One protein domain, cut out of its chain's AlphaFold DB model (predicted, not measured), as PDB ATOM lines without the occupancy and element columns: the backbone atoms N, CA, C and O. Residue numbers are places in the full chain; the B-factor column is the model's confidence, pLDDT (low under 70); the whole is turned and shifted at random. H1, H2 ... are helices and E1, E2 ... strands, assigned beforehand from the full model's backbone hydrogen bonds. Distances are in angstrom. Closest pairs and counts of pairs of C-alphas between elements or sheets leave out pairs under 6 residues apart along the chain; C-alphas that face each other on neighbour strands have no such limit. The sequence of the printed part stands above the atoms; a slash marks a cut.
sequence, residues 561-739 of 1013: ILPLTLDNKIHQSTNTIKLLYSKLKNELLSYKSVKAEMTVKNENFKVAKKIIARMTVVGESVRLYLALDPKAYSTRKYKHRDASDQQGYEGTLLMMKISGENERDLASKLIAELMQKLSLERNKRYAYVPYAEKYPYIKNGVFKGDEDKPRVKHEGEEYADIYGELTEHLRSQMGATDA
ATOM      1  N   ILE A 561      33.804 -54.509  -9.476       83.81
ATOM      2  CA  ILE A 561      33.023 -53.772  -8.468       83.81
ATOM      3  C   ILE A 561      33.790 -52.522  -8.010       83.81
ATOM      4  O   ILE A 561      34.888 -52.607  -7.456       83.81
ATOM      5  N   LEU A 562      33.196 -51.345  -8.212       85.56
ATOM      6  CA  LEU A 562      33.808 -50.041  -7.962       85.56
ATOM      7  C   LEU A 562      33.264 -49.388  -6.678       85.56
ATOM      8  O   LEU A 562      32.053 -49.182  -6.557       85.56
ATOM      9  N   PRO A 563      34.109 -48.983  -5.709       86.81
ATOM     10  CA  PRO A 563      33.643 -48.201  -4.564       86.81
ATOM     11  C   PRO A 563      33.113 -46.828  -5.008       86.81
ATOM     12  O   PRO A 563      33.609 -46.245  -5.972       86.81
ATOM     13  N   LEU A 564      32.131 -46.288  -4.279       85.50
ATOM     14  CA  LEU A 564      31.388 -45.064  -4.625       85.50
ATOM     15  C   LEU A 564      32.180 -43.756  -4.355       85.50
ATOM     16  O   LEU A 564      31.691 -42.837  -3.693       85.50
ATOM     17  N   THR A 565      33.418 -43.681  -4.847       89.94
ATOM     18  CA  THR A 565      34.303 -42.506  -4.774       89.94
ATOM     19  C   THR A 565      33.998 -41.494  -5.884       89.94
ATOM     20  O   THR A 565      33.399 -41.842  -6.902       89.94
ATOM     21  N   LEU A 566      34.426 -40.236  -5.724       89.62
ATOM     22  CA  LEU A 566      34.311 -39.240  -6.794       89.62
ATOM     23  C   LEU A 566      35.136 -39.623  -8.035       89.62
ATOM     24  O   LEU A 566      34.610 -39.524  -9.137       89.62
ATOM     25  N   ASP A 567      36.361 -40.133  -7.883       89.56
ATOM     26  CA  ASP A 567      37.169 -40.581  -9.028       89.56
ATOM     27  C   ASP A 567      36.444 -41.657  -9.859       89.56
ATOM     28  O   ASP A 567      36.318 -41.515 -11.075       89.56
ATOM     29  N   ASN A 568      35.844 -42.670  -9.218       90.50
ATOM     30  CA  ASN A 568      35.081 -43.707  -9.926       90.50
ATOM     31  C   ASN A 568      33.801 -43.160 -10.580       90.50
ATOM     32  O   ASN A 568      33.421 -43.614 -11.658       90.50
ATOM     33  N   LYS A 569      33.163 -42.146  -9.980       89.12
ATOM     34  CA  LYS A 569      32.045 -41.414 -10.604       89.12
ATOM     35  C   LYS A 569      32.467 -40.609 -11.828       89.12
ATOM     36  O   LYS A 569      31.643 -40.430 -12.716       89.12
ATOM     37  N   ILE A 570      33.715 -40.149 -11.899       91.88
ATOM     38  CA  ILE A 570      34.241 -39.497 -13.101       91.88
ATOM     39  C   ILE A 570      34.574 -40.562 -14.160       91.88
ATOM     40  O   ILE A 570      34.105 -40.422 -15.287       91.88
ATOM     41  N   HIS A 571      35.259 -41.661 -13.802       88.25
ATOM     42  CA  HIS A 571      35.533 -42.799 -14.704       88.25
ATOM     43  C   HIS A 571      34.271 -43.321 -15.421       88.25
ATOM     44  O   HIS A 571      34.289 -43.494 -16.639       88.25
ATOM     45  N   GLN A 572      33.181 -43.530 -14.670       88.44
ATOM     46  CA  GLN A 572      31.895 -44.050 -15.165       88.44
ATOM     47  C   GLN A 572      30.961 -42.986 -15.779       88.44
ATOM     48  O   GLN A 572      29.880 -43.315 -16.261       88.44
ATOM     49  N   SER A 573      31.337 -41.702 -15.766       89.94
ATOM     50  CA  SER A 573      30.545 -40.652 -16.425       89.94
ATOM     51  C   SER A 573      30.784 -40.614 -17.940       89.94
ATOM     52  O   SER A 573      31.801 -41.113 -18.422       89.94
ATOM     53  N   THR A 574      29.870 -40.009 -18.706       90.25
ATOM     54  CA  THR A 574      30.099 -39.762 -20.141       90.25
ATOM     55  C   THR A 574      31.250 -38.779 -20.346       90.25
ATOM     56  O   THR A 574      31.521 -37.911 -19.508       90.25
ATOM     57  N   ASN A 575      31.907 -38.858 -21.501       86.50
ATOM     58  CA  ASN A 575      33.037 -38.000 -21.845       86.50
ATOM     59  C   ASN A 575      32.691 -36.502 -21.777       86.50
ATOM     60  O   ASN A 575      33.504 -35.703 -21.311       86.50
ATOM     61  N   THR A 576      31.451 -36.124 -22.102       87.69
ATOM     62  CA  THR A 576      30.909 -34.770 -21.899       87.69
ATOM     63  C   THR A 576      31.059 -34.293 -20.448       87.69
ATOM     64  O   THR A 576      31.496 -33.167 -20.210       87.69
ATOM     65  N   ILE A 577      30.753 -35.142 -19.461       92.44
ATOM     66  CA  ILE A 577      30.865 -34.807 -18.032       92.44
ATOM     67  C   ILE A 577      32.330 -34.750 -17.584       92.44
ATOM     68  O   ILE A 577      32.698 -33.812 -16.871       92.44
ATOM     69  N   LYS A 578      33.185 -35.670 -18.055       91.69
ATOM     70  CA  LYS A 578      34.640 -35.640 -17.801       91.69
ATOM     71  C   LYS A 578      35.275 -34.334 -18.300       91.69
ATOM     72  O   LYS A 578      36.024 -33.686 -17.564       91.69
ATOM     73  N   LEU A 579      34.921 -33.904 -19.514       86.88
ATOM     74  CA  LEU A 579      35.398 -32.659 -20.128       86.88
ATOM     75  C   LEU A 579      34.878 -31.411 -19.400       86.88
ATOM     76  O   LEU A 579      35.651 -30.493 -19.128       86.88
ATOM     77  N   LEU A 580      33.592 -31.376 -19.027       90.38
ATOM     78  CA  LEU A 580      33.016 -30.281 -18.232       90.38
ATOM     79  C   LEU A 580      33.709 -30.144 -16.867       90.38
ATOM     80  O   LEU A 580      34.091 -29.039 -16.478       90.38
ATOM     81  N   TYR A 581      33.921 -31.262 -16.168       94.00
ATOM     82  CA  TYR A 581      34.654 -31.318 -14.901       94.00
ATOM     83  C   TYR A 581      36.093 -30.795 -15.053       94.00
ATOM     84  O   TYR A 581      36.526 -29.945 -14.270       94.00
ATOM     85  N   SER A 582      36.814 -31.224 -16.096       90.69
ATOM     86  CA  SER A 582      38.183 -30.772 -16.366       90.69
ATOM     87  C   SER A 582      38.270 -29.269 -16.668       90.69
ATOM     88  O   SER A 582      39.098 -28.572 -16.073       90.69
ATOM     89  N   LYS A 583      37.375 -28.727 -17.509       89.62
ATOM     90  CA  LYS A 583      37.312 -27.283 -17.810       89.62
ATOM     91  C   LYS A 583      37.122 -26.443 -16.540       89.62
ATOM     92  O   LYS A 583      37.870 -25.493 -16.313       89.62
ATOM     93  N   LEU A 584      36.166 -26.821 -15.685       92.62
ATOM     94  CA  LEU A 584      35.872 -26.125 -14.423       92.62
ATOM     95  C   LEU A 584      37.040 -26.204 -13.426       92.62
ATOM     96  O   LEU A 584      37.366 -25.217 -12.766       92.62
ATOM     97  N   LYS A 585      37.701 -27.365 -13.348       93.94
ATOM     98  CA  LYS A 585      38.880 -27.598 -12.503       93.94
ATOM     99  C   LYS A 585      40.061 -26.720 -12.915       93.94
ATOM    100  O   LYS A 585      40.672 -26.080 -12.059       93.94
ATOM    101  N   ASN A 586      40.335 -26.646 -14.217       89.69
ATOM    102  CA  ASN A 586      41.342 -25.751 -14.788       89.69
ATOM    103  C   ASN A 586      41.010 -24.276 -14.526       89.69
ATOM    104  O   ASN A 586      41.891 -23.504 -14.159       89.69
ATOM    105  N   GLU A 587      39.746 -23.870 -14.667       90.06
ATOM    106  CA  GLU A 587      39.350 -22.482 -14.429       90.06
ATOM    107  C   GLU A 587      39.551 -22.062 -12.966       90.06
ATOM    108  O   GLU A 587      40.188 -21.035 -12.719       90.06
ATOM    109  N   LEU A 588      39.116 -22.885 -12.004       91.81
ATOM    110  CA  LEU A 588      39.333 -22.657 -10.569       91.81
ATOM    111  C   LEU A 588      40.826 -22.599 -10.204       91.81
ATOM    112  O   LEU A 588      41.241 -21.718  -9.453       91.81
ATOM    113  N   LEU A 589      41.642 -23.502 -10.757       90.88
ATOM    114  CA  LEU A 589      43.090 -23.546 -10.524       90.88
ATOM    115  C   LEU A 589      43.876 -22.475 -11.304       90.88
ATOM    116  O   LEU A 589      45.046 -22.245 -10.998       90.88
ATOM    117  N   SER A 590      43.246 -21.770 -12.251       88.31
ATOM    118  CA  SER A 590      43.876 -20.656 -12.974       88.31
ATOM    119  C   SER A 590      44.054 -19.383 -12.135       88.31
ATOM    120  O   SER A 590      44.662 -18.423 -12.609       88.31
ATOM    121  N   TYR A 591      43.582 -19.361 -10.886       89.31
ATOM    122  CA  TYR A 591      43.751 -18.248  -9.948       89.31
ATOM    123  C   TYR A 591      44.884 -18.506  -8.949       89.31
ATOM    124  O   TYR A 591      45.103 -19.634  -8.500       89.31
ATOM    125  N   LYS A 592      45.634 -17.453  -8.599       82.94
ATOM    126  CA  LYS A 592      46.759 -17.560  -7.657       82.94
ATOM    127  C   LYS A 592      46.270 -18.067  -6.292       82.94
ATOM    128  O   LYS A 592      45.175 -17.740  -5.846       82.94
ATOM    129  N   SER A 593      47.112 -18.850  -5.615       85.75
ATOM    130  CA  SER A 593      46.883 -19.381  -4.257       85.75
ATOM    131  C   SER A 593      45.709 -20.360  -4.069       85.75
ATOM    132  O   SER A 593      45.504 -20.822  -2.943       85.75
ATOM    133  N   VAL A 594      44.982 -20.740  -5.129       90.75
ATOM    134  CA  VAL A 594      43.976 -21.815  -5.075       90.75
ATOM    135  C   VAL A 594      44.667 -23.183  -5.071       90.75
ATOM    136  O   VAL A 594      45.562 -23.442  -5.875       90.75
ATOM    137  N   LYS A 595      44.240 -24.080  -4.177       89.00
ATOM    138  CA  LYS A 595      44.650 -25.495  -4.145       89.00
ATOM    139  C   LYS A 595      43.421 -26.401  -4.232       89.00
ATOM    140  O   LYS A 595      42.414 -26.106  -3.596       89.00
ATOM    141  N   ALA A 596      43.514 -27.495  -4.986       91.94
ATOM    142  CA  ALA A 596      42.486 -28.537  -5.044       91.94
ATOM    143  C   ALA A 596      42.846 -29.712  -4.122       91.94
ATOM    144  O   ALA A 596      44.021 -30.035  -3.955       91.94
ATOM    145  N   GLU A 597      41.831 -30.341  -3.536       90.88
ATOM    146  CA  GLU A 597      41.953 -31.455  -2.597       90.88
ATOM    147  C   GLU A 597      40.802 -32.446  -2.826       90.88
ATOM    148  O   GLU A 597      39.640 -32.149  -2.530       90.88
ATOM    149  N   MET A 598      41.122 -33.618  -3.377       88.38
ATOM    150  CA  MET A 598      40.150 -34.677  -3.644       88.38
ATOM    151  C   MET A 598      39.732 -35.375  -2.344       88.38
ATOM    152  O   MET A 598      40.574 -35.761  -1.536       88.38
ATOM    153  N   THR A 599      38.429 -35.580  -2.153       88.75
ATOM    154  CA  THR A 599      37.872 -36.396  -1.063       88.75
ATOM    155  C   THR A 599      36.893 -37.422  -1.623       88.75
ATOM    156  O   THR A 599      36.403 -37.279  -2.741       88.75
ATOM    157  N   VAL A 600      36.542 -38.431  -0.819       84.62
ATOM    158  CA  VAL A 600      35.669 -39.556  -1.216       84.62
ATOM    159  C   VAL A 600      34.384 -39.114  -1.936       84.62
ATOM    160  O   VAL A 600      33.941 -39.807  -2.847       84.62
ATOM    161  N   LYS A 601      33.786 -37.973  -1.558       84.75
ATOM    162  CA  LYS A 601      32.535 -37.466  -2.155       84.75
ATOM    163  C   LYS A 601      32.727 -36.269  -3.096       84.75
ATOM    164  O   LYS A 601      32.001 -36.178  -4.084       84.75
ATOM    165  N   ASN A 602      33.662 -35.368  -2.784       90.12
ATOM    166  CA  ASN A 602      33.799 -34.035  -3.388       90.12
ATOM    167  C   ASN A 602      35.278 -33.678  -3.604       90.12
ATOM    168  O   ASN A 602      36.099 -33.958  -2.733       90.12
ATOM    169  N   GLU A 603      35.612 -32.943  -4.658       93.81
ATOM    170  CA  GLU A 603      36.862 -32.180  -4.701       93.81
ATOM    171  C   GLU A 603      36.628 -30.795  -4.089       93.81
ATOM    172  O   GLU A 603      35.716 -30.074  -4.500       93.81
ATOM    173  N   ASN A 604      37.426 -30.426  -3.086       93.19
ATOM    174  CA  ASN A 604      37.350 -29.130  -2.419       93.19
ATOM    175  C   ASN A 604      38.452 -28.205  -2.952       93.19
ATOM    176  O   ASN A 604      39.621 -28.583  -2.999       93.19
ATOM    177  N   PHE A 605      38.099 -26.964  -3.277       94.62
ATOM    178  CA  PHE A 605      39.036 -25.923  -3.694       94.62
ATOM    179  C   PHE A 605      39.220 -24.942  -2.538       94.62
ATOM    180  O   PHE A 605      38.245 -24.385  -2.026       94.62
ATOM    181  N   LYS A 606      40.466 -24.757  -2.095       92.88
ATOM    182  CA  LYS A 606      40.831 -24.023  -0.878       92.88
ATOM    183  C   LYS A 606      41.765 -22.852  -1.167       92.88
ATOM    184  O   LYS A 606      42.673 -22.961  -1.988       92.88
ATOM    185  N   VAL A 607      41.587 -21.769  -0.412       90.38
ATOM    186  CA  VAL A 607      42.475 -20.598  -0.343       90.38
ATOM    187  C   VAL A 607      42.701 -20.281   1.133       90.38
ATOM    188  O   VAL A 607      41.742 -20.193   1.894       90.38
ATOM    189  N   ALA A 608      43.962 -20.158   1.561       81.19
ATOM    190  CA  ALA A 608      44.333 -19.895   2.962       81.19
ATOM    191  C   ALA A 608      43.575 -20.782   3.986       81.19
ATOM    192  O   ALA A 608      43.024 -20.299   4.970       81.19
ATOM    193  N   LYS A 609      43.520 -22.099   3.722       80.00
ATOM    194  CA  LYS A 609      42.755 -23.139   4.453       80.00
ATOM    195  C   LYS A 609      41.216 -23.061   4.352       80.00
ATOM    196  O   LYS A 609      40.574 -24.087   4.563       80.00
ATOM    197  N   LYS A 610      40.609 -21.931   3.967       88.12
ATOM    198  CA  LYS A 610      39.153 -21.810   3.744       88.12
ATOM    199  C   LYS A 610      38.740 -22.464   2.417       88.12
ATOM    200  O   LYS A 610      39.391 -22.252   1.397       88.12
ATOM    201  N   ILE A 611      37.644 -23.226   2.415       91.31
ATOM    202  CA  ILE A 611      37.037 -23.770   1.187       91.31
ATOM    203  C   ILE A 611      36.279 -22.642   0.469       91.31
ATOM    204  O   ILE A 611      35.472 -21.950   1.087       91.31
ATOM    205  N   ILE A 612      36.553 -22.458  -0.823       92.50
ATOM    206  CA  ILE A 612      35.923 -21.441  -1.682       92.50
ATOM    207  C   ILE A 612      34.967 -22.053  -2.716       92.50
ATOM    208  O   ILE A 612      33.996 -21.410  -3.112       92.50
ATOM    209  N   ALA A 613      35.210 -23.298  -3.126       93.94
ATOM    210  CA  ALA A 613      34.334 -24.049  -4.015       93.94
ATOM    211  C   ALA A 613      34.427 -25.555  -3.735       93.94
ATOM    212  O   ALA A 613      35.420 -26.032  -3.180       93.94
ATOM    213  N   ARG A 614      33.407 -26.315  -4.143       93.88
ATOM    214  CA  ARG A 614      33.411 -27.786  -4.140       93.88
ATOM    215  C   ARG A 614      32.815 -28.314  -5.435       93.88
ATOM    216  O   ARG A 614      31.885 -27.713  -5.966       93.88
ATOM    217  N   MET A 615      33.311 -29.445  -5.915       94.88
ATOM    218  CA  MET A 615      32.846 -30.074  -7.149       94.88
ATOM    219  C   MET A 615      32.602 -31.570  -6.943       94.88
ATOM    220  O   MET A 615      33.383 -32.244  -6.274       94.88
ATOM    221  N   THR A 616      31.513 -32.096  -7.499       93.50
ATOM    222  CA  THR A 616      31.187 -33.532  -7.466       93.50
ATOM    223  C   THR A 616      30.365 -33.935  -8.690       93.50
ATOM    224  O   THR A 616      29.740 -33.082  -9.319       93.50
ATOM    225  N   VAL A 617      30.358 -35.221  -9.041       92.94
ATOM    226  CA  VAL A 617      29.580 -35.779 -10.158       92.94
ATOM    227  C   VAL A 617      28.395 -36.568  -9.603       92.94
ATOM    228  O   VAL A 617      28.555 -37.395  -8.702       92.94
ATOM    229  N   VAL A 618      27.193 -36.308 -10.125       87.62
ATOM    230  CA  VAL A 618      25.965 -37.038  -9.772       87.62
ATOM    231  C   VAL A 618      25.130 -37.254 -11.032       87.62
ATOM    232  O   VAL A 618      24.528 -36.308 -11.549       87.62
ATOM    233  N   GLY A 619      25.104 -38.501 -11.510       84.38
ATOM    234  CA  GLY A 619      24.551 -38.856 -12.819       84.38
ATOM    235  C   GLY A 619      25.214 -38.053 -13.940       84.38
ATOM    236  O   GLY A 619      26.389 -37.698 -13.859       84.38
ATOM    237  N   GLU A 620      24.425 -37.684 -14.943       86.88
ATOM    238  CA  GLU A 620      24.808 -36.837 -16.083       86.88
ATOM    239  C   GLU A 620      24.976 -35.348 -15.697       86.88
ATOM    240  O   GLU A 620      24.476 -34.440 -16.365       86.88
ATOM    241  N   SER A 621      25.622 -35.053 -14.564       90.81
ATOM    242  CA  SER A 621      25.921 -33.671 -14.182       90.81
ATOM    243  C   SER A 621      27.069 -33.515 -13.196       90.81
ATOM    244  O   SER A 621      27.180 -34.240 -12.205       90.81
ATOM    245  N   VAL A 622      27.855 -32.464 -13.424       94.06
ATOM    246  CA  VAL A 622      28.745 -31.877 -12.424       94.06
ATOM    247  C   VAL A 622      27.911 -30.948 -11.538       94.06
ATOM    248  O   VAL A 622      27.173 -30.096 -12.034       94.06
ATOM    249  N   ARG A 623      28.019 -31.083 -10.218       93.44
ATOM    250  CA  ARG A 623      27.487 -30.122  -9.244       93.44
ATOM    251  C   ARG A 623      28.633 -29.260  -8.738       93.44
ATOM    252  O   ARG A 623      29.576 -29.780  -8.139       93.44
ATOM    253  N   LEU A 624      28.536 -27.956  -8.979       94.56
ATOM    254  CA  LEU A 624      29.479 -26.953  -8.494       94.56
ATOM    255  C   LEU A 624      28.842 -26.194  -7.328       94.56
ATOM    256  O   LEU A 624      27.752 -25.649  -7.470       94.56
ATOM    257  N   TYR A 625      29.536 -26.149  -6.197       93.56
ATOM    258  CA  TYR A 625      29.168 -25.384  -5.010       93.56
ATOM    259  C   TYR A 625      30.162 -24.231  -4.844       93.56
ATOM    260  O   TYR A 625      31.368 -24.463  -4.916       93.56
ATOM    261  N   LEU A 626      29.686 -23.008  -4.608       92.88
ATOM    262  CA  LEU A 626      30.505 -21.794  -4.496       92.88
ATOM    263  C   LEU A 626      30.271 -21.079  -3.160       92.88
ATOM    264  O   LEU A 626      29.158 -21.068  -2.633       92.88
ATOM    265  N   ALA A 627      31.313 -20.427  -2.634       91.62
ATOM    266  CA  ALA A 627      31.263 -19.566  -1.447       91.62
ATOM    267  C   ALA A 627      30.611 -18.196  -1.735       91.62
ATOM    268  O   ALA A 627      31.189 -17.137  -1.492       91.62
ATOM    269  N   LEU A 628      29.400 -18.239  -2.289       89.75
ATOM    270  CA  LEU A 628      28.560 -17.104  -2.656       89.75
ATOM    271  C   LEU A 628      27.204 -17.208  -1.940       89.75
ATOM    272  O   LEU A 628      26.725 -18.310  -1.686       89.75
ATOM    273  N   ASP A 629      26.584 -16.063  -1.648       86.00
ATOM    274  CA  ASP A 629      25.208 -15.988  -1.137       86.00
ATOM    275  C   ASP A 629      24.207 -16.293  -2.271       86.00
ATOM    276  O   ASP A 629      24.161 -15.531  -3.242       86.00
ATOM    277  N   PRO A 630      23.382 -17.356  -2.180       86.62
ATOM    278  CA  PRO A 630      22.382 -17.694  -3.193       86.62
ATOM    279  C   PRO A 630      21.350 -16.585  -3.435       86.62
ATOM    280  O   PRO A 630      20.832 -16.480  -4.548       86.62
ATOM    281  N   LYS A 631      21.074 -15.739  -2.434       86.38
ATOM    282  CA  LYS A 631      20.071 -14.660  -2.498       86.38
ATOM    283  C   LYS A 631      20.554 -13.451  -3.300       86.38
ATOM    284  O   LYS A 631      19.737 -12.667  -3.777       86.38
ATOM    285  N   ALA A 632      21.865 -13.327  -3.520       84.69
ATOM    286  CA  ALA A 632      22.459 -12.269  -4.338       84.69
ATOM    287  C   ALA A 632      22.340 -12.513  -5.861       84.69
ATOM    288  O   ALA A 632      22.702 -11.636  -6.647       84.69
ATOM    289  N   TYR A 633      21.840 -13.678  -6.297       84.88
ATOM    290  CA  TYR A 633      21.784 -14.076  -7.710       84.88
ATOM    291  C   TYR A 633      20.370 -14.451  -8.154       84.88
ATOM    292  O   TYR A 633      19.572 -14.992  -7.396       84.88
ATOM    293  N   SER A 634      20.059 -14.219  -9.433       81.44
ATOM    294  CA  SER A 634      18.766 -14.601 -10.009       81.44
ATOM    295  C   SER A 634      18.757 -16.070 -10.438       81.44
ATOM    296  O   SER A 634      19.456 -16.452 -11.382       81.44
ATOM    297  N   THR A 635      17.911 -16.875  -9.792       79.88
ATOM    298  CA  THR A 635      17.684 -18.299 -10.107       79.88
ATOM    299  C   THR A 635      17.275 -18.502 -11.567       79.88
ATOM    300  O   THR A 635      17.784 -19.399 -12.235       79.88
ATOM    301  N   ARG A 636      16.461 -17.592 -12.124       77.31
ATOM    302  CA  ARG A 636      16.066 -17.574 -13.546       77.31
ATOM    303  C   ARG A 636      17.250 -17.429 -14.517       77.31
ATOM    304  O   ARG A 636      17.140 -17.863 -15.659       77.31
ATOM    305  N   LYS A 637      18.362 -16.814 -14.093       78.44
ATOM    306  CA  LYS A 637      19.558 -16.594 -14.929       78.44
ATOM    307  C   LYS A 637      20.609 -17.695 -14.770       78.44
ATOM    308  O   LYS A 637      21.225 -18.067 -15.763       78.44
ATOM    309  N   TYR A 638      20.828 -18.185 -13.549       77.38
ATOM    310  CA  TYR A 638      21.922 -19.117 -13.239       77.38
ATOM    311  C   TYR A 638      21.471 -20.554 -12.931       77.38
ATOM    312  O   TYR A 638      22.319 -21.428 -12.828       77.38
ATOM    313  N   LYS A 639      20.164 -20.834 -12.808       82.56
ATOM    314  CA  LYS A 639      19.620 -22.159 -12.428       82.56
ATOM    315  C   LYS A 639      20.223 -22.725 -11.126       82.56
ATOM    316  O   LYS A 639      20.324 -23.941 -10.958       82.56
ATOM    317  N   HIS A 640      20.663 -21.853 -10.218       86.00
ATOM    318  CA  HIS A 640      21.260 -22.246  -8.943       86.00
ATOM    319  C   HIS A 640      20.195 -22.537  -7.880       86.00
ATOM    320  O   HIS A 640      19.048 -22.098  -7.983       86.00
ATOM    321  N   ARG A 641      20.601 -23.265  -6.840       86.31
ATOM    322  CA  ARG A 641      19.815 -23.594  -5.648       86.31
ATOM    323  C   ARG A 641      20.642 -23.286  -4.395       86.31
ATOM    324  O   ARG A 641      21.866 -23.416  -4.409       86.31
ATOM    325  N   ASP A 642      19.960 -22.895  -3.322       86.31
ATOM    326  CA  ASP A 642      20.545 -22.789  -1.984       86.31
ATOM    327  C   ASP A 642      20.828 -24.194  -1.411       86.31
ATOM    328  O   ASP A 642      19.989 -25.097  -1.495       86.31
ATOM    329  N   ALA A 643      22.037 -24.388  -0.889       81.81
ATOM    330  CA  ALA A 643      22.513 -25.624  -0.278       81.81
ATOM    331  C   ALA A 643      22.758 -25.492   1.236       81.81
ATOM    332  O   ALA A 643      23.400 -26.367   1.815       81.81
ATOM    333  N   SER A 644      22.245 -24.437   1.881       73.69
ATOM    334  CA  SER A 644      22.334 -24.236   3.338       73.69
ATOM    335  C   SER A 644      21.798 -25.425   4.146       73.69
ATOM    336  O   SER A 644      22.355 -25.747   5.192       73.69
ATOM    337  N   ASP A 645      20.794 -26.135   3.626       70.19
ATOM    338  CA  ASP A 645      20.196 -27.319   4.265       70.19
ATOM    339  C   ASP A 645      21.078 -28.584   4.156       70.19
ATOM    340  O   ASP A 645      20.751 -29.631   4.718       70.19
ATOM    341  N   GLN A 646      22.180 -28.545   3.393       75.25
ATOM    342  CA  GLN A 646      23.034 -29.709   3.142       75.25
ATOM    343  C   GLN A 646      24.206 -29.755   4.131       75.25
ATOM    344  O   GLN A 646      25.226 -29.088   3.949       75.25
ATOM    345  N   GLN A 647      24.078 -30.607   5.153       65.56
ATOM    346  CA  GLN A 647      25.105 -30.843   6.174       65.56
ATOM    347  C   GLN A 647      26.503 -31.040   5.551       65.56
ATOM    348  O   GLN A 647      26.695 -31.876   4.662       65.56
ATOM    349  N   GLY A 648      27.488 -30.261   6.012       65.88
ATOM    350  CA  GLY A 648      28.862 -30.297   5.503       65.88
ATOM    351  C   GLY A 648      29.145 -29.453   4.248       65.88
ATOM    352  O   GLY A 648      30.309 -29.376   3.846       65.88
ATOM    353  N   TYR A 649      28.147 -28.783   3.653       77.12
ATOM    354  CA  TYR A 649      28.332 -27.779   2.583       77.12
ATOM    355  C   TYR A 649      28.386 -26.332   3.095       77.12
ATOM    356  O   TYR A 649      28.529 -25.398   2.301       77.12
ATOM    357  N   GLU A 650      28.364 -26.158   4.416       74.44
ATOM    358  CA  GLU A 650      28.581 -24.898   5.129       74.44
ATOM    359  C   GLU A 650      29.735 -24.080   4.523       74.44
ATOM    360  O   GLU A 650      30.804 -24.602   4.185       74.44
ATOM    361  N   GLY A 651      29.486 -22.781   4.333       75.44
ATOM    362  CA  GLY A 651      30.406 -21.851   3.673       75.44
ATOM    363  C   GLY A 651      30.420 -21.902   2.138       75.44
ATOM    364  O   GLY A 651      30.996 -21.004   1.531       75.44
ATOM    365  N   THR A 652      29.771 -22.884   1.502       82.62
ATOM    366  CA  THR A 652      29.661 -23.037   0.034       82.62
ATOM    367  C   THR A 652      28.203 -23.229  -0.396       82.62
ATOM    368  O   THR A 652      27.811 -24.296  -0.864       82.62
ATOM    369  N   LEU A 653      27.389 -22.194  -0.168       86.12
ATOM    370  CA  LEU A 653      25.924 -22.271  -0.170       86.12
ATOM    371  C   LEU A 653      25.283 -22.230  -1.570       86.12
ATOM    372  O   LEU A 653      24.180 -22.739  -1.744       86.12
ATOM    373  N   LEU A 654      25.942 -21.642  -2.574       89.88
ATOM    374  CA  LEU A 654      25.398 -21.553  -3.934       89.88
ATOM    375  C   LEU A 654      25.752 -22.814  -4.723       89.88
ATOM    376  O   LEU A 654      26.897 -22.969  -5.146       89.88
ATOM    377  N   MET A 655      24.773 -23.694  -4.949       91.31
ATOM    378  CA  MET A 655      24.921 -24.908  -5.758       91.31
ATOM    379  C   MET A 655      24.342 -24.716  -7.161       91.31
ATOM    380  O   MET A 655      23.240 -24.192  -7.322       91.31
ATOM    381  N   MET A 656      25.053 -25.181  -8.187       92.00
ATOM    382  CA  MET A 656      24.609 -25.153  -9.579       92.00
ATOM    383  C   MET A 656      24.834 -26.511 -10.260       92.00
ATOM    384  O   MET A 656      25.915 -27.098 -10.158       92.00
ATOM    385  N   LYS A 657      23.811 -27.010 -10.972       93.00
ATOM    386  CA  LYS A 657      23.891 -28.226 -11.801       93.00
ATOM    387  C   LYS A 657      24.415 -27.859 -13.192       93.00
ATOM    388  O   LYS A 657      23.816 -27.033 -13.873       93.00
ATOM    389  N   ILE A 658      25.493 -28.508 -13.621       93.31
ATOM    390  CA  ILE A 658      26.145 -28.302 -14.917       93.31
ATOM    391  C   ILE A 658      26.113 -29.625 -15.685       93.31
ATOM    392  O   ILE A 658      26.772 -30.593 -15.308       93.31
ATOM    393  N   SER A 659      25.327 -29.666 -16.759       88.44
ATOM    394  CA  SER A 659      25.200 -30.814 -17.674       88.44
ATOM    395  C   SER A 659      25.484 -30.442 -19.135       88.44
ATOM    396  O   SER A 659      25.256 -31.243 -20.032       88.44
ATOM    397  N   GLY A 660      25.949 -29.216 -19.391       87.62
ATOM    398  CA  GLY A 660      26.184 -28.691 -20.732       87.62
ATOM    399  C   GLY A 660      27.035 -27.422 -20.724       87.62
ATOM    400  O   GLY A 660      27.269 -26.805 -19.683       87.62
ATOM    401  N   GLU A 661      27.510 -27.034 -21.907       84.69
ATOM    402  CA  GLU A 661      28.480 -25.942 -22.064       84.69
ATOM    403  C   GLU A 661      27.876 -24.551 -21.767       84.69
ATOM    404  O   GLU A 661      28.584 -23.663 -21.301       84.69
ATOM    405  N   ASN A 662      26.557 -24.369 -21.927       85.56
ATOM    406  CA  ASN A 662      25.860 -23.128 -21.551       85.56
ATOM    407  C   ASN A 662      25.884 -22.900 -20.028       85.56
ATOM    408  O   ASN A 662      26.184 -21.806 -19.551       85.56
ATOM    409  N   GLU A 663      25.599 -23.947 -19.251       87.94
ATOM    410  CA  GLU A 663      25.723 -23.950 -17.794       87.94
ATOM    411  C   GLU A 663      27.189 -23.775 -17.358       87.94
ATOM    412  O   GLU A 663      27.457 -23.080 -16.378       87.94
ATOM    413  N   ARG A 664      28.149 -24.326 -18.116       91.94
ATOM    414  CA  ARG A 664      29.597 -24.139 -17.898       91.94
ATOM    415  C   ARG A 664      30.014 -22.681 -18.103       91.94
ATOM    416  O   ARG A 664      30.673 -22.114 -17.240       91.94
ATOM    417  N   ASP A 665      29.551 -22.029 -19.166       86.56
ATOM    418  CA  ASP A 665      29.763 -20.597 -19.422       86.56
ATOM    419  C   ASP A 665      29.123 -19.682 -18.362       86.56
ATOM    420  O   ASP A 665      29.561 -18.540 -18.185       86.56
ATOM    421  N   LEU A 666      28.068 -20.130 -17.678       88.94
ATOM    422  CA  LEU A 666      27.489 -19.430 -16.527       88.94
ATOM    423  C   LEU A 666      28.306 -19.675 -15.248       88.94
ATOM    424  O   LEU A 666      28.494 -18.738 -14.470       88.94
ATOM    425  N   ALA A 667      28.856 -20.880 -15.078       90.56
ATOM    426  CA  ALA A 667      29.744 -21.235 -13.972       90.56
ATOM    427  C   ALA A 667      31.026 -20.397 -13.997       90.56
ATOM    428  O   ALA A 667      31.349 -19.765 -12.996       90.56
ATOM    429  N   SER A 668      31.683 -20.307 -15.160       90.94
ATOM    430  CA  SER A 668      32.864 -19.468 -15.404       90.94
ATOM    431  C   SER A 668      32.666 -18.028 -14.909       90.94
ATOM    432  O   SER A 668      33.513 -17.451 -14.228       90.94
ATOM    433  N   LYS A 669      31.483 -17.453 -15.165       90.81
ATOM    434  CA  LYS A 669      31.133 -16.082 -14.758       90.81
ATOM    435  C   LYS A 669      30.953 -15.946 -13.239       90.81
ATOM    436  O   LYS A 669      31.409 -14.955 -12.675       90.81
ATOM    437  N   LEU A 670      30.343 -16.931 -12.572       90.69
ATOM    438  CA  LEU A 670      30.224 -16.950 -11.104       90.69
ATOM    439  C   LEU A 670      31.570 -17.219 -10.411       90.69
ATOM    440  O   LEU A 670      31.844 -16.625  -9.370       90.69
ATOM    441  N   ILE A 671      32.430 -18.060 -10.999       93.00
ATOM    442  CA  ILE A 671      33.802 -18.293 -10.527       93.00
ATOM    443  C   ILE A 671      34.602 -16.989 -10.604       93.00
ATOM    444  O   ILE A 671      35.189 -16.582  -9.605       93.00
ATOM    445  N   ALA A 672      34.578 -16.292 -11.743       89.50
ATOM    446  CA  ALA A 672      35.276 -15.019 -11.902       89.50
ATOM    447  C   ALA A 672      34.811 -13.958 -10.884       89.50
ATOM    448  O   ALA A 672      35.645 -13.273 -10.292       89.50
ATOM    449  N   GLU A 673      33.502 -13.856 -10.624       89.62
ATOM    450  CA  GLU A 673      32.956 -12.920  -9.632       89.62
ATOM    451  C   GLU A 673      33.325 -13.308  -8.185       89.62
ATOM    452  O   GLU A 673      33.659 -12.437  -7.379       89.62
ATOM    453  N   LEU A 674      33.333 -14.604  -7.850       91.19
ATOM    454  CA  LEU A 674      33.819 -15.102  -6.557       91.19
ATOM    455  C   LEU A 674      35.300 -14.759  -6.349       91.19
ATOM    456  O   LEU A 674      35.668 -14.235  -5.300       91.19
ATOM    457  N   MET A 675      36.147 -15.013  -7.349       91.38
ATOM    458  CA  MET A 675      37.579 -14.709  -7.274       91.38
ATOM    459  C   MET A 675      37.823 -13.197  -7.158       91.38
ATOM    460  O   MET A 675      38.670 -12.779  -6.371       91.38
ATOM    461  N   GLN A 676      37.025 -12.367  -7.843       89.44
ATOM    462  CA  GLN A 676      37.060 -10.910  -7.692       89.44
ATOM    463  C   GLN A 676      36.663 -10.462  -6.273       89.44
ATOM    464  O   GLN A 676      37.336  -9.607  -5.701       89.44
ATOM    465  N   LYS A 677      35.625 -11.060  -5.667       88.94
ATOM    466  CA  LYS A 677      35.220 -10.788  -4.269       88.94
ATOM    467  C   LYS A 677      36.252 -11.241  -3.232       88.94
ATOM    468  O   LYS A 677      36.262 -10.722  -2.121       88.94
ATOM    469  N   LEU A 678      37.116 -12.189  -3.592       87.19
ATOM    470  CA  LEU A 678      38.246 -12.654  -2.784       87.19
ATOM    471  C   LEU A 678      39.563 -11.911  -3.097       87.19
ATOM    472  O   LEU A 678      40.594 -12.253  -2.522       87.19
ATOM    473  N   SER A 679      39.545 -10.917  -3.997       88.25
ATOM    474  CA  SER A 679      40.730 -10.193  -4.491       88.25
ATOM    475  C   SER A 679      41.829 -11.104  -5.067       88.25
ATOM    476  O   SER A 679      43.018 -10.810  -4.958       88.25
ATOM    477  N   LEU A 680      41.442 -12.228  -5.681       87.44
ATOM    478  CA  LEU A 680      42.368 -13.219  -6.231       87.44
ATOM    479  C   LEU A 680      42.700 -12.916  -7.692       87.44
ATOM    480  O   LEU A 680      41.858 -13.018  -8.585       87.44
ATOM    481  N   GLU A 681      43.964 -12.589  -7.949       84.12
ATOM    482  CA  GLU A 681      44.472 -12.414  -9.306       84.12
ATOM    483  C   GLU A 681      44.490 -13.738 -10.080       84.12
ATOM    484  O   GLU A 681      44.919 -14.784  -9.577       84.12
ATOM    485  N   ARG A 682      44.106 -13.679 -11.359       84.75
ATOM    486  CA  ARG A 682      44.293 -14.799 -12.282       84.75
ATOM    487  C   ARG A 682      45.776 -14.945 -12.627       84.75
ATOM    488  O   ARG A 682      46.466 -13.970 -12.924       84.75
ATOM    489  N   ASN A 683      46.286 -16.169 -12.604       79.50
ATOM    490  CA  ASN A 683      47.642 -16.470 -13.031       79.50
ATOM    491  C   ASN A 683      47.712 -16.475 -14.569       79.50
ATOM    492  O   ASN A 683      47.351 -17.470 -15.194       79.50
ATOM    493  N   LYS A 684      48.238 -15.395 -15.175       65.44
ATOM    494  CA  LYS A 684      48.527 -15.327 -16.628       65.44
ATOM    495  C   LYS A 684      49.357 -16.516 -17.141       65.44
ATOM    496  O   LYS A 684      49.296 -16.837 -18.317       65.44
ATOM    497  N   ARG A 685      50.144 -17.157 -16.267       60.91
ATOM    498  CA  ARG A 685      51.061 -18.266 -16.577       60.91
ATOM    499  C   ARG A 685      50.500 -19.638 -16.167       60.91
ATOM    500  O   ARG A 685      51.267 -20.554 -15.868       60.91
ATOM    501  N   TYR A 686      49.177 -19.783 -16.064       71.50
ATOM    502  CA  TYR A 686      48.550 -21.073 -15.773       71.50
ATOM    503  C   TYR A 686      48.577 -21.981 -17.010       71.50
ATOM    504  O   TYR A 686      47.911 -21.705 -18.003       71.50
ATOM    505  N   ALA A 687      49.329 -23.079 -16.933       61.94
ATOM    506  CA  ALA A 687      49.293 -24.126 -17.946       61.94
ATOM    507  C   ALA A 687      48.045 -24.998 -17.745       61.94
ATOM    508  O   ALA A 687      47.852 -25.539 -16.654       61.94
ATOM    509  N   TYR A 688      47.236 -25.154 -18.797       74.25
ATOM    510  CA  TYR A 688      46.105 -26.081 -18.799       74.25
ATOM    511  C   TYR A 688      46.595 -27.515 -18.567       74.25
ATOM    512  O   TYR A 688      47.618 -27.932 -19.115       74.25
ATOM    513  N   VAL A 689      45.861 -28.266 -17.752       75.69
ATOM    514  CA  VAL A 689      46.137 -29.664 -17.429       75.69
ATOM    515  C   VAL A 689      44.938 -30.492 -17.883       75.69
ATOM    516  O   VAL A 689      43.843 -30.269 -17.365       75.69
ATOM    517  N   PRO A 690      45.108 -31.471 -18.784       70.62
ATOM    518  CA  PRO A 690      44.023 -32.379 -19.103       70.62
ATOM    519  C   PRO A 690      43.722 -33.238 -17.867       70.62
ATOM    520  O   PRO A 690      44.581 -33.970 -17.354       70.62
ATOM    521  N   TYR A 691      42.524 -33.078 -17.307       81.94
ATOM    522  CA  TYR A 691      42.035 -33.919 -16.216       81.94
ATOM    523  C   TYR A 691      41.025 -34.952 -16.711       81.94
ATOM    524  O   TYR A 691      40.858 -35.942 -16.011       81.94
ATOM    525  N   ALA A 692      40.394 -34.785 -17.879       77.62
ATOM    526  CA  ALA A 692      39.435 -35.755 -18.408       77.62
ATOM    527  C   ALA A 692      40.138 -37.046 -18.867       77.62
ATOM    528  O   ALA A 692      39.689 -38.142 -18.536       77.62
ATOM    529  N   GLU A 693      41.298 -36.910 -19.519       78.81
ATOM    530  CA  GLU A 693      42.173 -38.011 -19.973       78.81
ATOM    531  C   GLU A 693      42.630 -38.946 -18.832       78.81
ATOM    532  O   GLU A 693      42.999 -40.095 -19.058       78.81
ATOM    533  N   LYS A 694      42.588 -38.476 -17.576       80.19
ATOM    534  CA  LYS A 694      42.973 -39.260 -16.388       80.19
ATOM    535  C   LYS A 694      41.892 -40.235 -15.926       80.19
ATOM    536  O   LYS A 694      42.156 -41.035 -15.031       80.19
ATOM    537  N   TYR A 695      40.699 -40.165 -16.516       82.75
ATOM    538  CA  TYR A 695      39.536 -40.959 -16.137       82.75
ATOM    539  C   TYR A 695      39.002 -41.793 -17.324       82.75
ATOM    540  O   TYR A 695      37.861 -41.586 -17.757       82.75
ATOM    541  N   PRO A 696      39.796 -42.744 -17.864       82.12
ATOM    542  CA  PRO A 696      39.334 -43.696 -18.881       82.12
ATOM    543  C   PRO A 696      38.127 -44.502 -18.379       82.12
ATOM    544  O   PRO A 696      37.928 -44.646 -17.167       82.12
ATOM    545  N   TYR A 697      37.291 -44.994 -19.291       86.75
ATOM    546  CA  TYR A 697      36.076 -45.722 -18.911       86.75
ATOM    547  C   TYR A 697      36.396 -47.151 -18.446       86.75
ATOM    548  O   TYR A 697      37.070 -47.914 -19.138       86.75
ATOM    549  N   ILE A 698      35.893 -47.538 -17.270       84.38
ATOM    550  CA  ILE A 698      36.150 -48.870 -16.706       84.38
ATOM    551  C   ILE A 698      35.087 -49.841 -17.233       84.38
ATOM    552  O   ILE A 698      33.979 -49.931 -16.693       84.38
ATOM    553  N   LYS A 699      35.445 -50.577 -18.292       80.75
ATOM    554  CA  LYS A 699      34.640 -51.672 -18.855       80.75
ATOM    555  C   LYS A 699      34.245 -52.676 -17.770       80.75
ATOM    556  O   LYS A 699      35.036 -52.983 -16.882       80.75
ATOM    557  N   ASN A 700      33.001 -53.154 -17.839       77.94
ATOM    558  CA  ASN A 700      32.369 -54.044 -16.853       77.94
ATOM    559  C   ASN A 700      32.372 -53.515 -15.404       77.94
ATOM    560  O   ASN A 700      32.079 -54.274 -14.478       77.94
ATOM    561  N   GLY A 701      32.676 -52.228 -15.206       81.69
ATOM    562  CA  GLY A 701      32.653 -51.558 -13.916       81.69
ATOM    563  C   GLY A 701      31.231 -51.240 -13.465       81.69
ATOM    564  O   GLY A 701      30.501 -50.553 -14.172       81.69
ATOM    565  N   VAL A 702      30.847 -51.698 -12.275       83.38
ATOM    566  CA  VAL A 702      29.556 -51.391 -11.637       83.38
ATOM    567  C   VAL A 702      29.819 -50.875 -10.225       83.38
ATOM    568  O   VAL A 702      30.739 -51.345  -9.555       83.38
ATOM    569  N   PHE A 703      29.060 -49.882  -9.759       85.75
ATOM    570  CA  PHE A 703      29.232 -49.380  -8.395       85.75
ATOM    571  C   PHE A 703      28.811 -50.425  -7.362       85.75
ATOM    572  O   PHE A 703      27.830 -51.138  -7.542       85.75
ATOM    573  N   LYS A 704      29.538 -50.485  -6.245       82.81
ATOM    574  CA  LYS A 704      29.206 -51.365  -5.124       82.81
ATOM    575  C   LYS A 704      27.793 -51.061  -4.604       82.81
ATOM    576  O   LYS A 704      27.564 -49.956  -4.108       82.81
ATOM    577  N   GLY A 705      26.892 -52.040  -4.686       78.56
ATOM    578  CA  GLY A 705      25.457 -51.897  -4.389       78.56
ATOM    579  C   GLY A 705      24.547 -51.590  -5.592       78.56
ATOM    580  O   GLY A 705      23.333 -51.539  -5.422       78.56
ATOM    581  N   ASP A 706      25.098 -51.428  -6.798       79.88
ATOM    582  CA  ASP A 706      24.350 -51.389  -8.069       79.88
ATOM    583  C   ASP A 706      24.453 -52.727  -8.841       79.88
ATOM    584  O   ASP A 706      24.023 -52.819  -9.988       79.88
ATOM    585  N   GLU A 707      25.026 -53.760  -8.213       78.25
ATOM    586  CA  GLU A 707      25.402 -55.057  -8.805       78.25
ATOM    587  C   GLU A 707      24.226 -55.812  -9.457       78.25
ATOM    588  O   GLU A 707      24.396 -56.383 -10.532       78.25
ATOM    589  N   ASP A 708      23.029 -55.748  -8.865       69.44
ATOM    590  CA  ASP A 708      21.817 -56.434  -9.345       69.44
ATOM    591  C   ASP A 708      21.007 -55.636 -10.389       69.44
ATOM    592  O   ASP A 708      19.944 -56.076 -10.838       69.44
ATOM    593  N   LYS A 709      21.454 -54.431 -10.770       71.19
ATOM    594  CA  LYS A 709      20.713 -53.575 -11.712       71.19
ATOM    595  C   LYS A 709      20.904 -54.050 -13.159       71.19
ATOM    596  O   LYS A 709      22.008 -54.444 -13.537       71.19
ATOM    597  N   PRO A 710      19.860 -53.982 -14.011       62.81
ATOM    598  CA  PRO A 710      19.962 -54.415 -15.401       62.81
ATOM    599  C   PRO A 710      21.038 -53.607 -16.140       62.81
ATOM    600  O   PRO A 710      20.953 -52.382 -16.248       62.81
ATOM    601  N   ARG A 711      22.059 -54.311 -16.643       62.09
ATOM    602  CA  ARG A 711      23.228 -53.729 -17.314       62.09
ATOM    603  C   ARG A 711      22.821 -52.936 -18.560       62.09
ATOM    604  O   ARG A 711      22.504 -53.516 -19.597       62.09
ATOM    605  N   VAL A 712      22.912 -51.609 -18.485       62.81
ATOM    606  CA  VAL A 712      22.906 -50.749 -19.674       62.81
ATOM    607  C   VAL A 712      24.244 -50.923 -20.395       62.81
ATOM    608  O   VAL A 712      25.312 -50.748 -19.806       62.81
ATOM    609  N   LYS A 713      24.199 -51.280 -21.680       60.44
ATOM    610  CA  LYS A 713      25.391 -51.366 -22.532       60.44
ATOM    611  C   LYS A 713      25.861 -49.960 -22.909       60.44
ATOM    612  O   LYS A 713      25.313 -49.337 -23.814       60.44
ATOM    613  N   HIS A 714      26.882 -49.470 -22.212       65.56
ATOM    614  CA  HIS A 714      27.564 -48.211 -22.521       65.56
ATOM    615  C   HIS A 714      28.522 -48.397 -23.713       65.56
ATOM    616  O   HIS A 714      29.740 -48.471 -23.561       65.56
ATOM    617  N   GLU A 715      27.942 -48.534 -24.906       57.38
ATOM    618  CA  GLU A 715      28.638 -48.711 -26.186       57.38
ATOM    619  C   GLU A 715      28.587 -47.403 -27.005       57.38
ATOM    620  O   GLU A 715      27.523 -46.804 -27.153       57.38
ATOM    621  N   GLY A 716      29.725 -46.961 -27.557       62.44
ATOM    622  CA  GLY A 716      29.812 -45.798 -28.456       62.44
ATOM    623  C   GLY A 716      30.851 -44.738 -28.064       62.44
ATOM    624  O   GLY A 716      31.560 -44.858 -27.065       62.44
ATOM    625  N   GLU A 717      30.933 -43.677 -28.873       63.00
ATOM    626  CA  GLU A 717      31.945 -42.607 -28.779       63.00
ATOM    627  C   GLU A 717      31.911 -41.834 -27.443       63.00
ATOM    628  O   GLU A 717      32.946 -41.374 -26.961       63.00
ATOM    629  N   GLU A 718      30.745 -41.739 -26.789       74.25
ATOM    630  CA  GLU A 718      30.581 -41.021 -25.512       74.25
ATOM    631  C   GLU A 718      31.302 -41.668 -24.313       74.25
ATOM    632  O   GLU A 718      31.419 -41.028 -23.265       74.25
ATOM    633  N   TYR A 719      31.799 -42.899 -24.470       75.31
ATOM    634  CA  TYR A 719      32.552 -43.650 -23.456       75.31
ATOM    635  C   TYR A 719      33.927 -44.136 -23.946       75.31
ATOM    636  O   TYR A 719      34.618 -44.849 -23.217       75.31
ATOM    637  N   ALA A 720      34.346 -43.752 -25.157       70.38
ATOM    638  CA  ALA A 720      35.693 -44.020 -25.659       70.38
ATOM    639  C   ALA A 720      36.766 -43.314 -24.805       70.38
ATOM    640  O   ALA A 720      36.469 -42.352 -24.093       70.38
ATOM    641  N   ASP A 721      38.021 -43.753 -24.877       70.69
ATOM    642  CA  ASP A 721      39.098 -43.074 -24.153       70.69
ATOM    643  C   ASP A 721      39.356 -41.673 -24.731       70.69
ATOM    644  O   ASP A 721      39.455 -41.478 -25.944       70.69
ATOM    645  N   ILE A 722      39.421 -40.676 -23.844       58.38
ATOM    646  CA  ILE A 722      39.632 -39.275 -24.218       58.38
ATOM    647  C   ILE A 722      41.121 -39.061 -24.479       58.38
ATOM    648  O   ILE A 722      41.940 -39.261 -23.581       58.38
ATOM    649  N   TYR A 723      41.448 -38.571 -25.673       52.47
ATOM    650  CA  TYR A 723      42.799 -38.180 -26.067       52.47
ATOM    651  C   TYR A 723      42.802 -36.772 -26.662       52.47
ATOM    652  O   TYR A 723      41.921 -36.420 -27.446       52.47
ATOM    653  N   GLY A 724      43.824 -35.983 -26.339       49.12
ATOM    654  CA  GLY A 724      44.031 -34.673 -26.943       49.12
ATOM    655  C   GLY A 724      43.144 -33.572 -26.363       49.12
ATOM    656  O   GLY A 724      42.940 -32.570 -27.037       49.12
ATOM    657  N   GLU A 725      42.669 -33.688 -25.119       58.88
ATOM    658  CA  GLU A 725      41.937 -32.618 -24.425       58.88
ATOM    659  C   GLU A 725      42.780 -31.329 -24.379       58.88
ATOM    660  O   GLU A 725      42.282 -30.231 -24.631       58.88
ATOM    661  N   LEU A 726      44.086 -31.459 -24.114       50.53
ATOM    662  CA  LEU A 726      45.025 -30.336 -24.177       50.53
ATOM    663  C   LEU A 726      45.149 -29.781 -25.608       50.53
ATOM    664  O   LEU A 726      45.189 -28.566 -25.790       50.53
ATOM    665  N   THR A 727      45.164 -30.653 -26.617       46.19
ATOM    666  CA  THR A 727      45.231 -30.279 -28.038       46.19
ATOM    667  C   THR A 727      43.961 -29.561 -28.490       46.19
ATOM    668  O   THR A 727      44.055 -28.563 -29.195       46.19
ATOM    669  N   GLU A 728      42.778 -29.992 -28.049       49.91
ATOM    670  CA  GLU A 728      41.514 -29.291 -28.288       49.91
ATOM    671  C   GLU A 728      41.438 -27.968 -27.526       49.91
ATOM    672  O   GLU A 728      40.974 -26.972 -28.081       49.91
ATOM    673  N   HIS A 729      41.945 -27.911 -26.292       56.16
ATOM    674  CA  HIS A 729      42.023 -26.663 -25.539       56.16
ATOM    675  C   HIS A 729      42.911 -25.643 -26.262       56.16
ATOM    676  O   HIS A 729      42.472 -24.522 -26.525       56.16
ATOM    677  N   LEU A 730      44.118 -26.047 -26.666       48.16
ATOM    678  CA  LEU A 730      45.028 -25.223 -27.462       48.16
ATOM    679  C   LEU A 730      44.415 -24.862 -28.822       48.16
ATOM    680  O   LEU A 730      44.438 -23.695 -29.191       48.16
ATOM    681  N   ARG A 731      43.769 -25.801 -29.526       46.25
ATOM    682  CA  ARG A 731      43.025 -25.539 -30.773       46.25
ATOM    683  C   ARG A 731      41.867 -24.560 -30.561       46.25
ATOM    684  O   ARG A 731      41.582 -23.786 -31.463       46.25
ATOM    685  N   SER A 732      41.224 -24.532 -29.392       51.88
ATOM    686  CA  SER A 732      40.165 -23.563 -29.072       51.88
ATOM    687  C   SER A 732      40.718 -22.159 -28.795       51.88
ATOM    688  O   SER A 732      40.135 -21.175 -29.244       51.88
ATOM    689  N   GLN A 733      41.886 -22.057 -28.147       49.81
ATOM    690  CA  GLN A 733      42.611 -20.792 -27.988       49.81
ATOM    691  C   GLN A 733      43.156 -20.292 -29.337       49.81
ATOM    692  O   GLN A 733      43.013 -19.116 -29.668       49.81
ATOM    693  N   MET A 734      43.713 -21.192 -30.154       38.34
ATOM    694  CA  MET A 734      44.188 -20.880 -31.503       38.34
ATOM    695  C   MET A 734      43.051 -20.722 -32.526       38.34
ATOM    696  O   MET A 734      43.243 -20.113 -33.565       38.34
ATOM    697  N   GLY A 735      41.832 -21.173 -32.226       40.00
ATOM    698  CA  GLY A 735      40.630 -20.876 -33.013       40.00
ATOM    699  C   GLY A 735      40.193 -19.409 -32.911       40.00
ATOM    700  O   GLY A 735      39.348 -18.956 -33.680       40.00
ATOM    701  N   ALA A 736      40.785 -18.655 -31.980       37.34
ATOM    702  CA  ALA A 736      40.642 -17.212 -31.858       37.34
ATOM    703  C   ALA A 736      41.811 -16.432 -32.492       37.34
ATOM    704  O   ALA A 736      41.957 -15.243 -32.204       37.34
ATOM    705  N   THR A 737      42.651 -17.049 -33.329       39.53
ATOM    706  CA  THR A 737      43.742 -16.333 -34.006       39.53
ATOM    707  C   THR A 737      43.241 -15.318 -35.035       39.53
ATOM    708  O   THR A 737      42.073 -15.295 -35.449       39.53
ATOM    709  N   ASP A 738      44.129 -14.406 -35.413       38.94
ATOM    710  CA  ASP A 738      44.031 -13.685 -36.676       38.94
ATOM    711  C   ASP A 738      44.679 -14.481 -37.829       38.94
ATOM    712  O   ASP A 738      45.112 -15.623 -37.665       38.94
ATOM    713  N   ALA A 739      44.745 -13.874 -39.017       34.56
ATOM    714  CA  ALA A 739      45.308 -14.498 -40.216       34.56
ATOM    715  C   ALA A 739      46.820 -14.813 -40.132       34.56
ATOM    716  O   ALA A 739      47.355 -15.395 -41.070       34.56
TER     717      ALA A 739
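Overview. This is residues 561 to 739 of the 1013 residues of the protein "EAL domain-containing protein" of Clostridiales bacterium (UniProt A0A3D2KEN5). A strongly twisted sheet of six strands has two long helices, H2 and H4, side by side over one face, with the short helix H1 beside the strands. After H4 a long stretch with no named element runs out to E7, which pairs with the first printed residues; a second such stretch leads to H5, which sticks out with its residues 731 to 734 and the tail 735 to 739. The 179 printed residues have five named helices and seven named strands, in the order H1 H2 E1 E2 E3 E4 H3 E5 E6 H4 E7 H5; the sheet runs E1 E2 E3 E4 E6 E5, antiparallel throughout. The class is mixed, with under half of the residues in named elements; the whole is compact, with a radius of gyration of the C-alphas of 17.0 A and spans of 52 by 48 by 33 A.

Arrangement. Residues 561 to 562 pair, parallel, with residues 702 to 703 of E7, residues 701 to 703, which pairs with no named strand. H1, residues 566 to 571, only just touches H2, residues 575 to 589, with 3 pairs of C-alphas within 8 A, only at the corner; the closest are Ile 570 and Lys 578, 6.1 A. E1, E2, E3 and E4, residues 595 to 598, 603 to 607, 610 to 617 and 622 to 626, form a meander, each the antiparallel neighbour of the one before; N 597 and O 604 are 2.9 A apart, N 605 and O 613 2.8 A, N 614 and O 625 2.9 A. H2 runs along E3 at 2 degrees on the local plane, at a height over the sheet of 8.9 A. E4, H3 and E5, residues 635 to 638 and 640 to 642 for the last two, form a split strand-helix-strand unit with a right-handed crossover, E6, residues 654 to 658, lying between its strands; H3 only grazes the sheet. N 624 of E4 and O 656 of E6 are 3.0 A apart; N 641 of E5 and O 655 of E6, 2.8 A. H4, residues 661 to 677, lies over E4 and E6 on the same face as H2, at a height of 9.6 A. H2 and H4 touch at a shallow tilt of 14 degrees, the same way; their closest C-alphas, Leu 580 and Arg 664, are 7.0 A apart. H5, residues 725 to 734, is not on the sheet and is close to H2 but not clearly touching, with the C-alphas of Leu 579 and Glu 725 7.8 A apart. Every O i to N i+4 pair is within hydrogen-bond range in H1, H2 and H5, and 12 of 13 in H4; H3 is too short for one.

Along the chain. H1 begins at C-alpha 566, (34.311, -39.240, -6.794). From first to last C-alpha H2 measures 20.9 A, E3 21.9 A, H4 24.3 A and H5 13.9 A. H5 ends at C-alpha 734, (44.188, -20.880, -31.503).

Size, cuts and confidence. The C-alphas farthest apart, Asp 708 and Ala 739, are 57.1 A apart. The printed part has no cut; the links E5 to E6, H4 to E7 and E7 to H5 are long. Mean pLDDT of the printed part is 80.5, and 32 residues are under 70, among them 710 to 717 and 722 to 739.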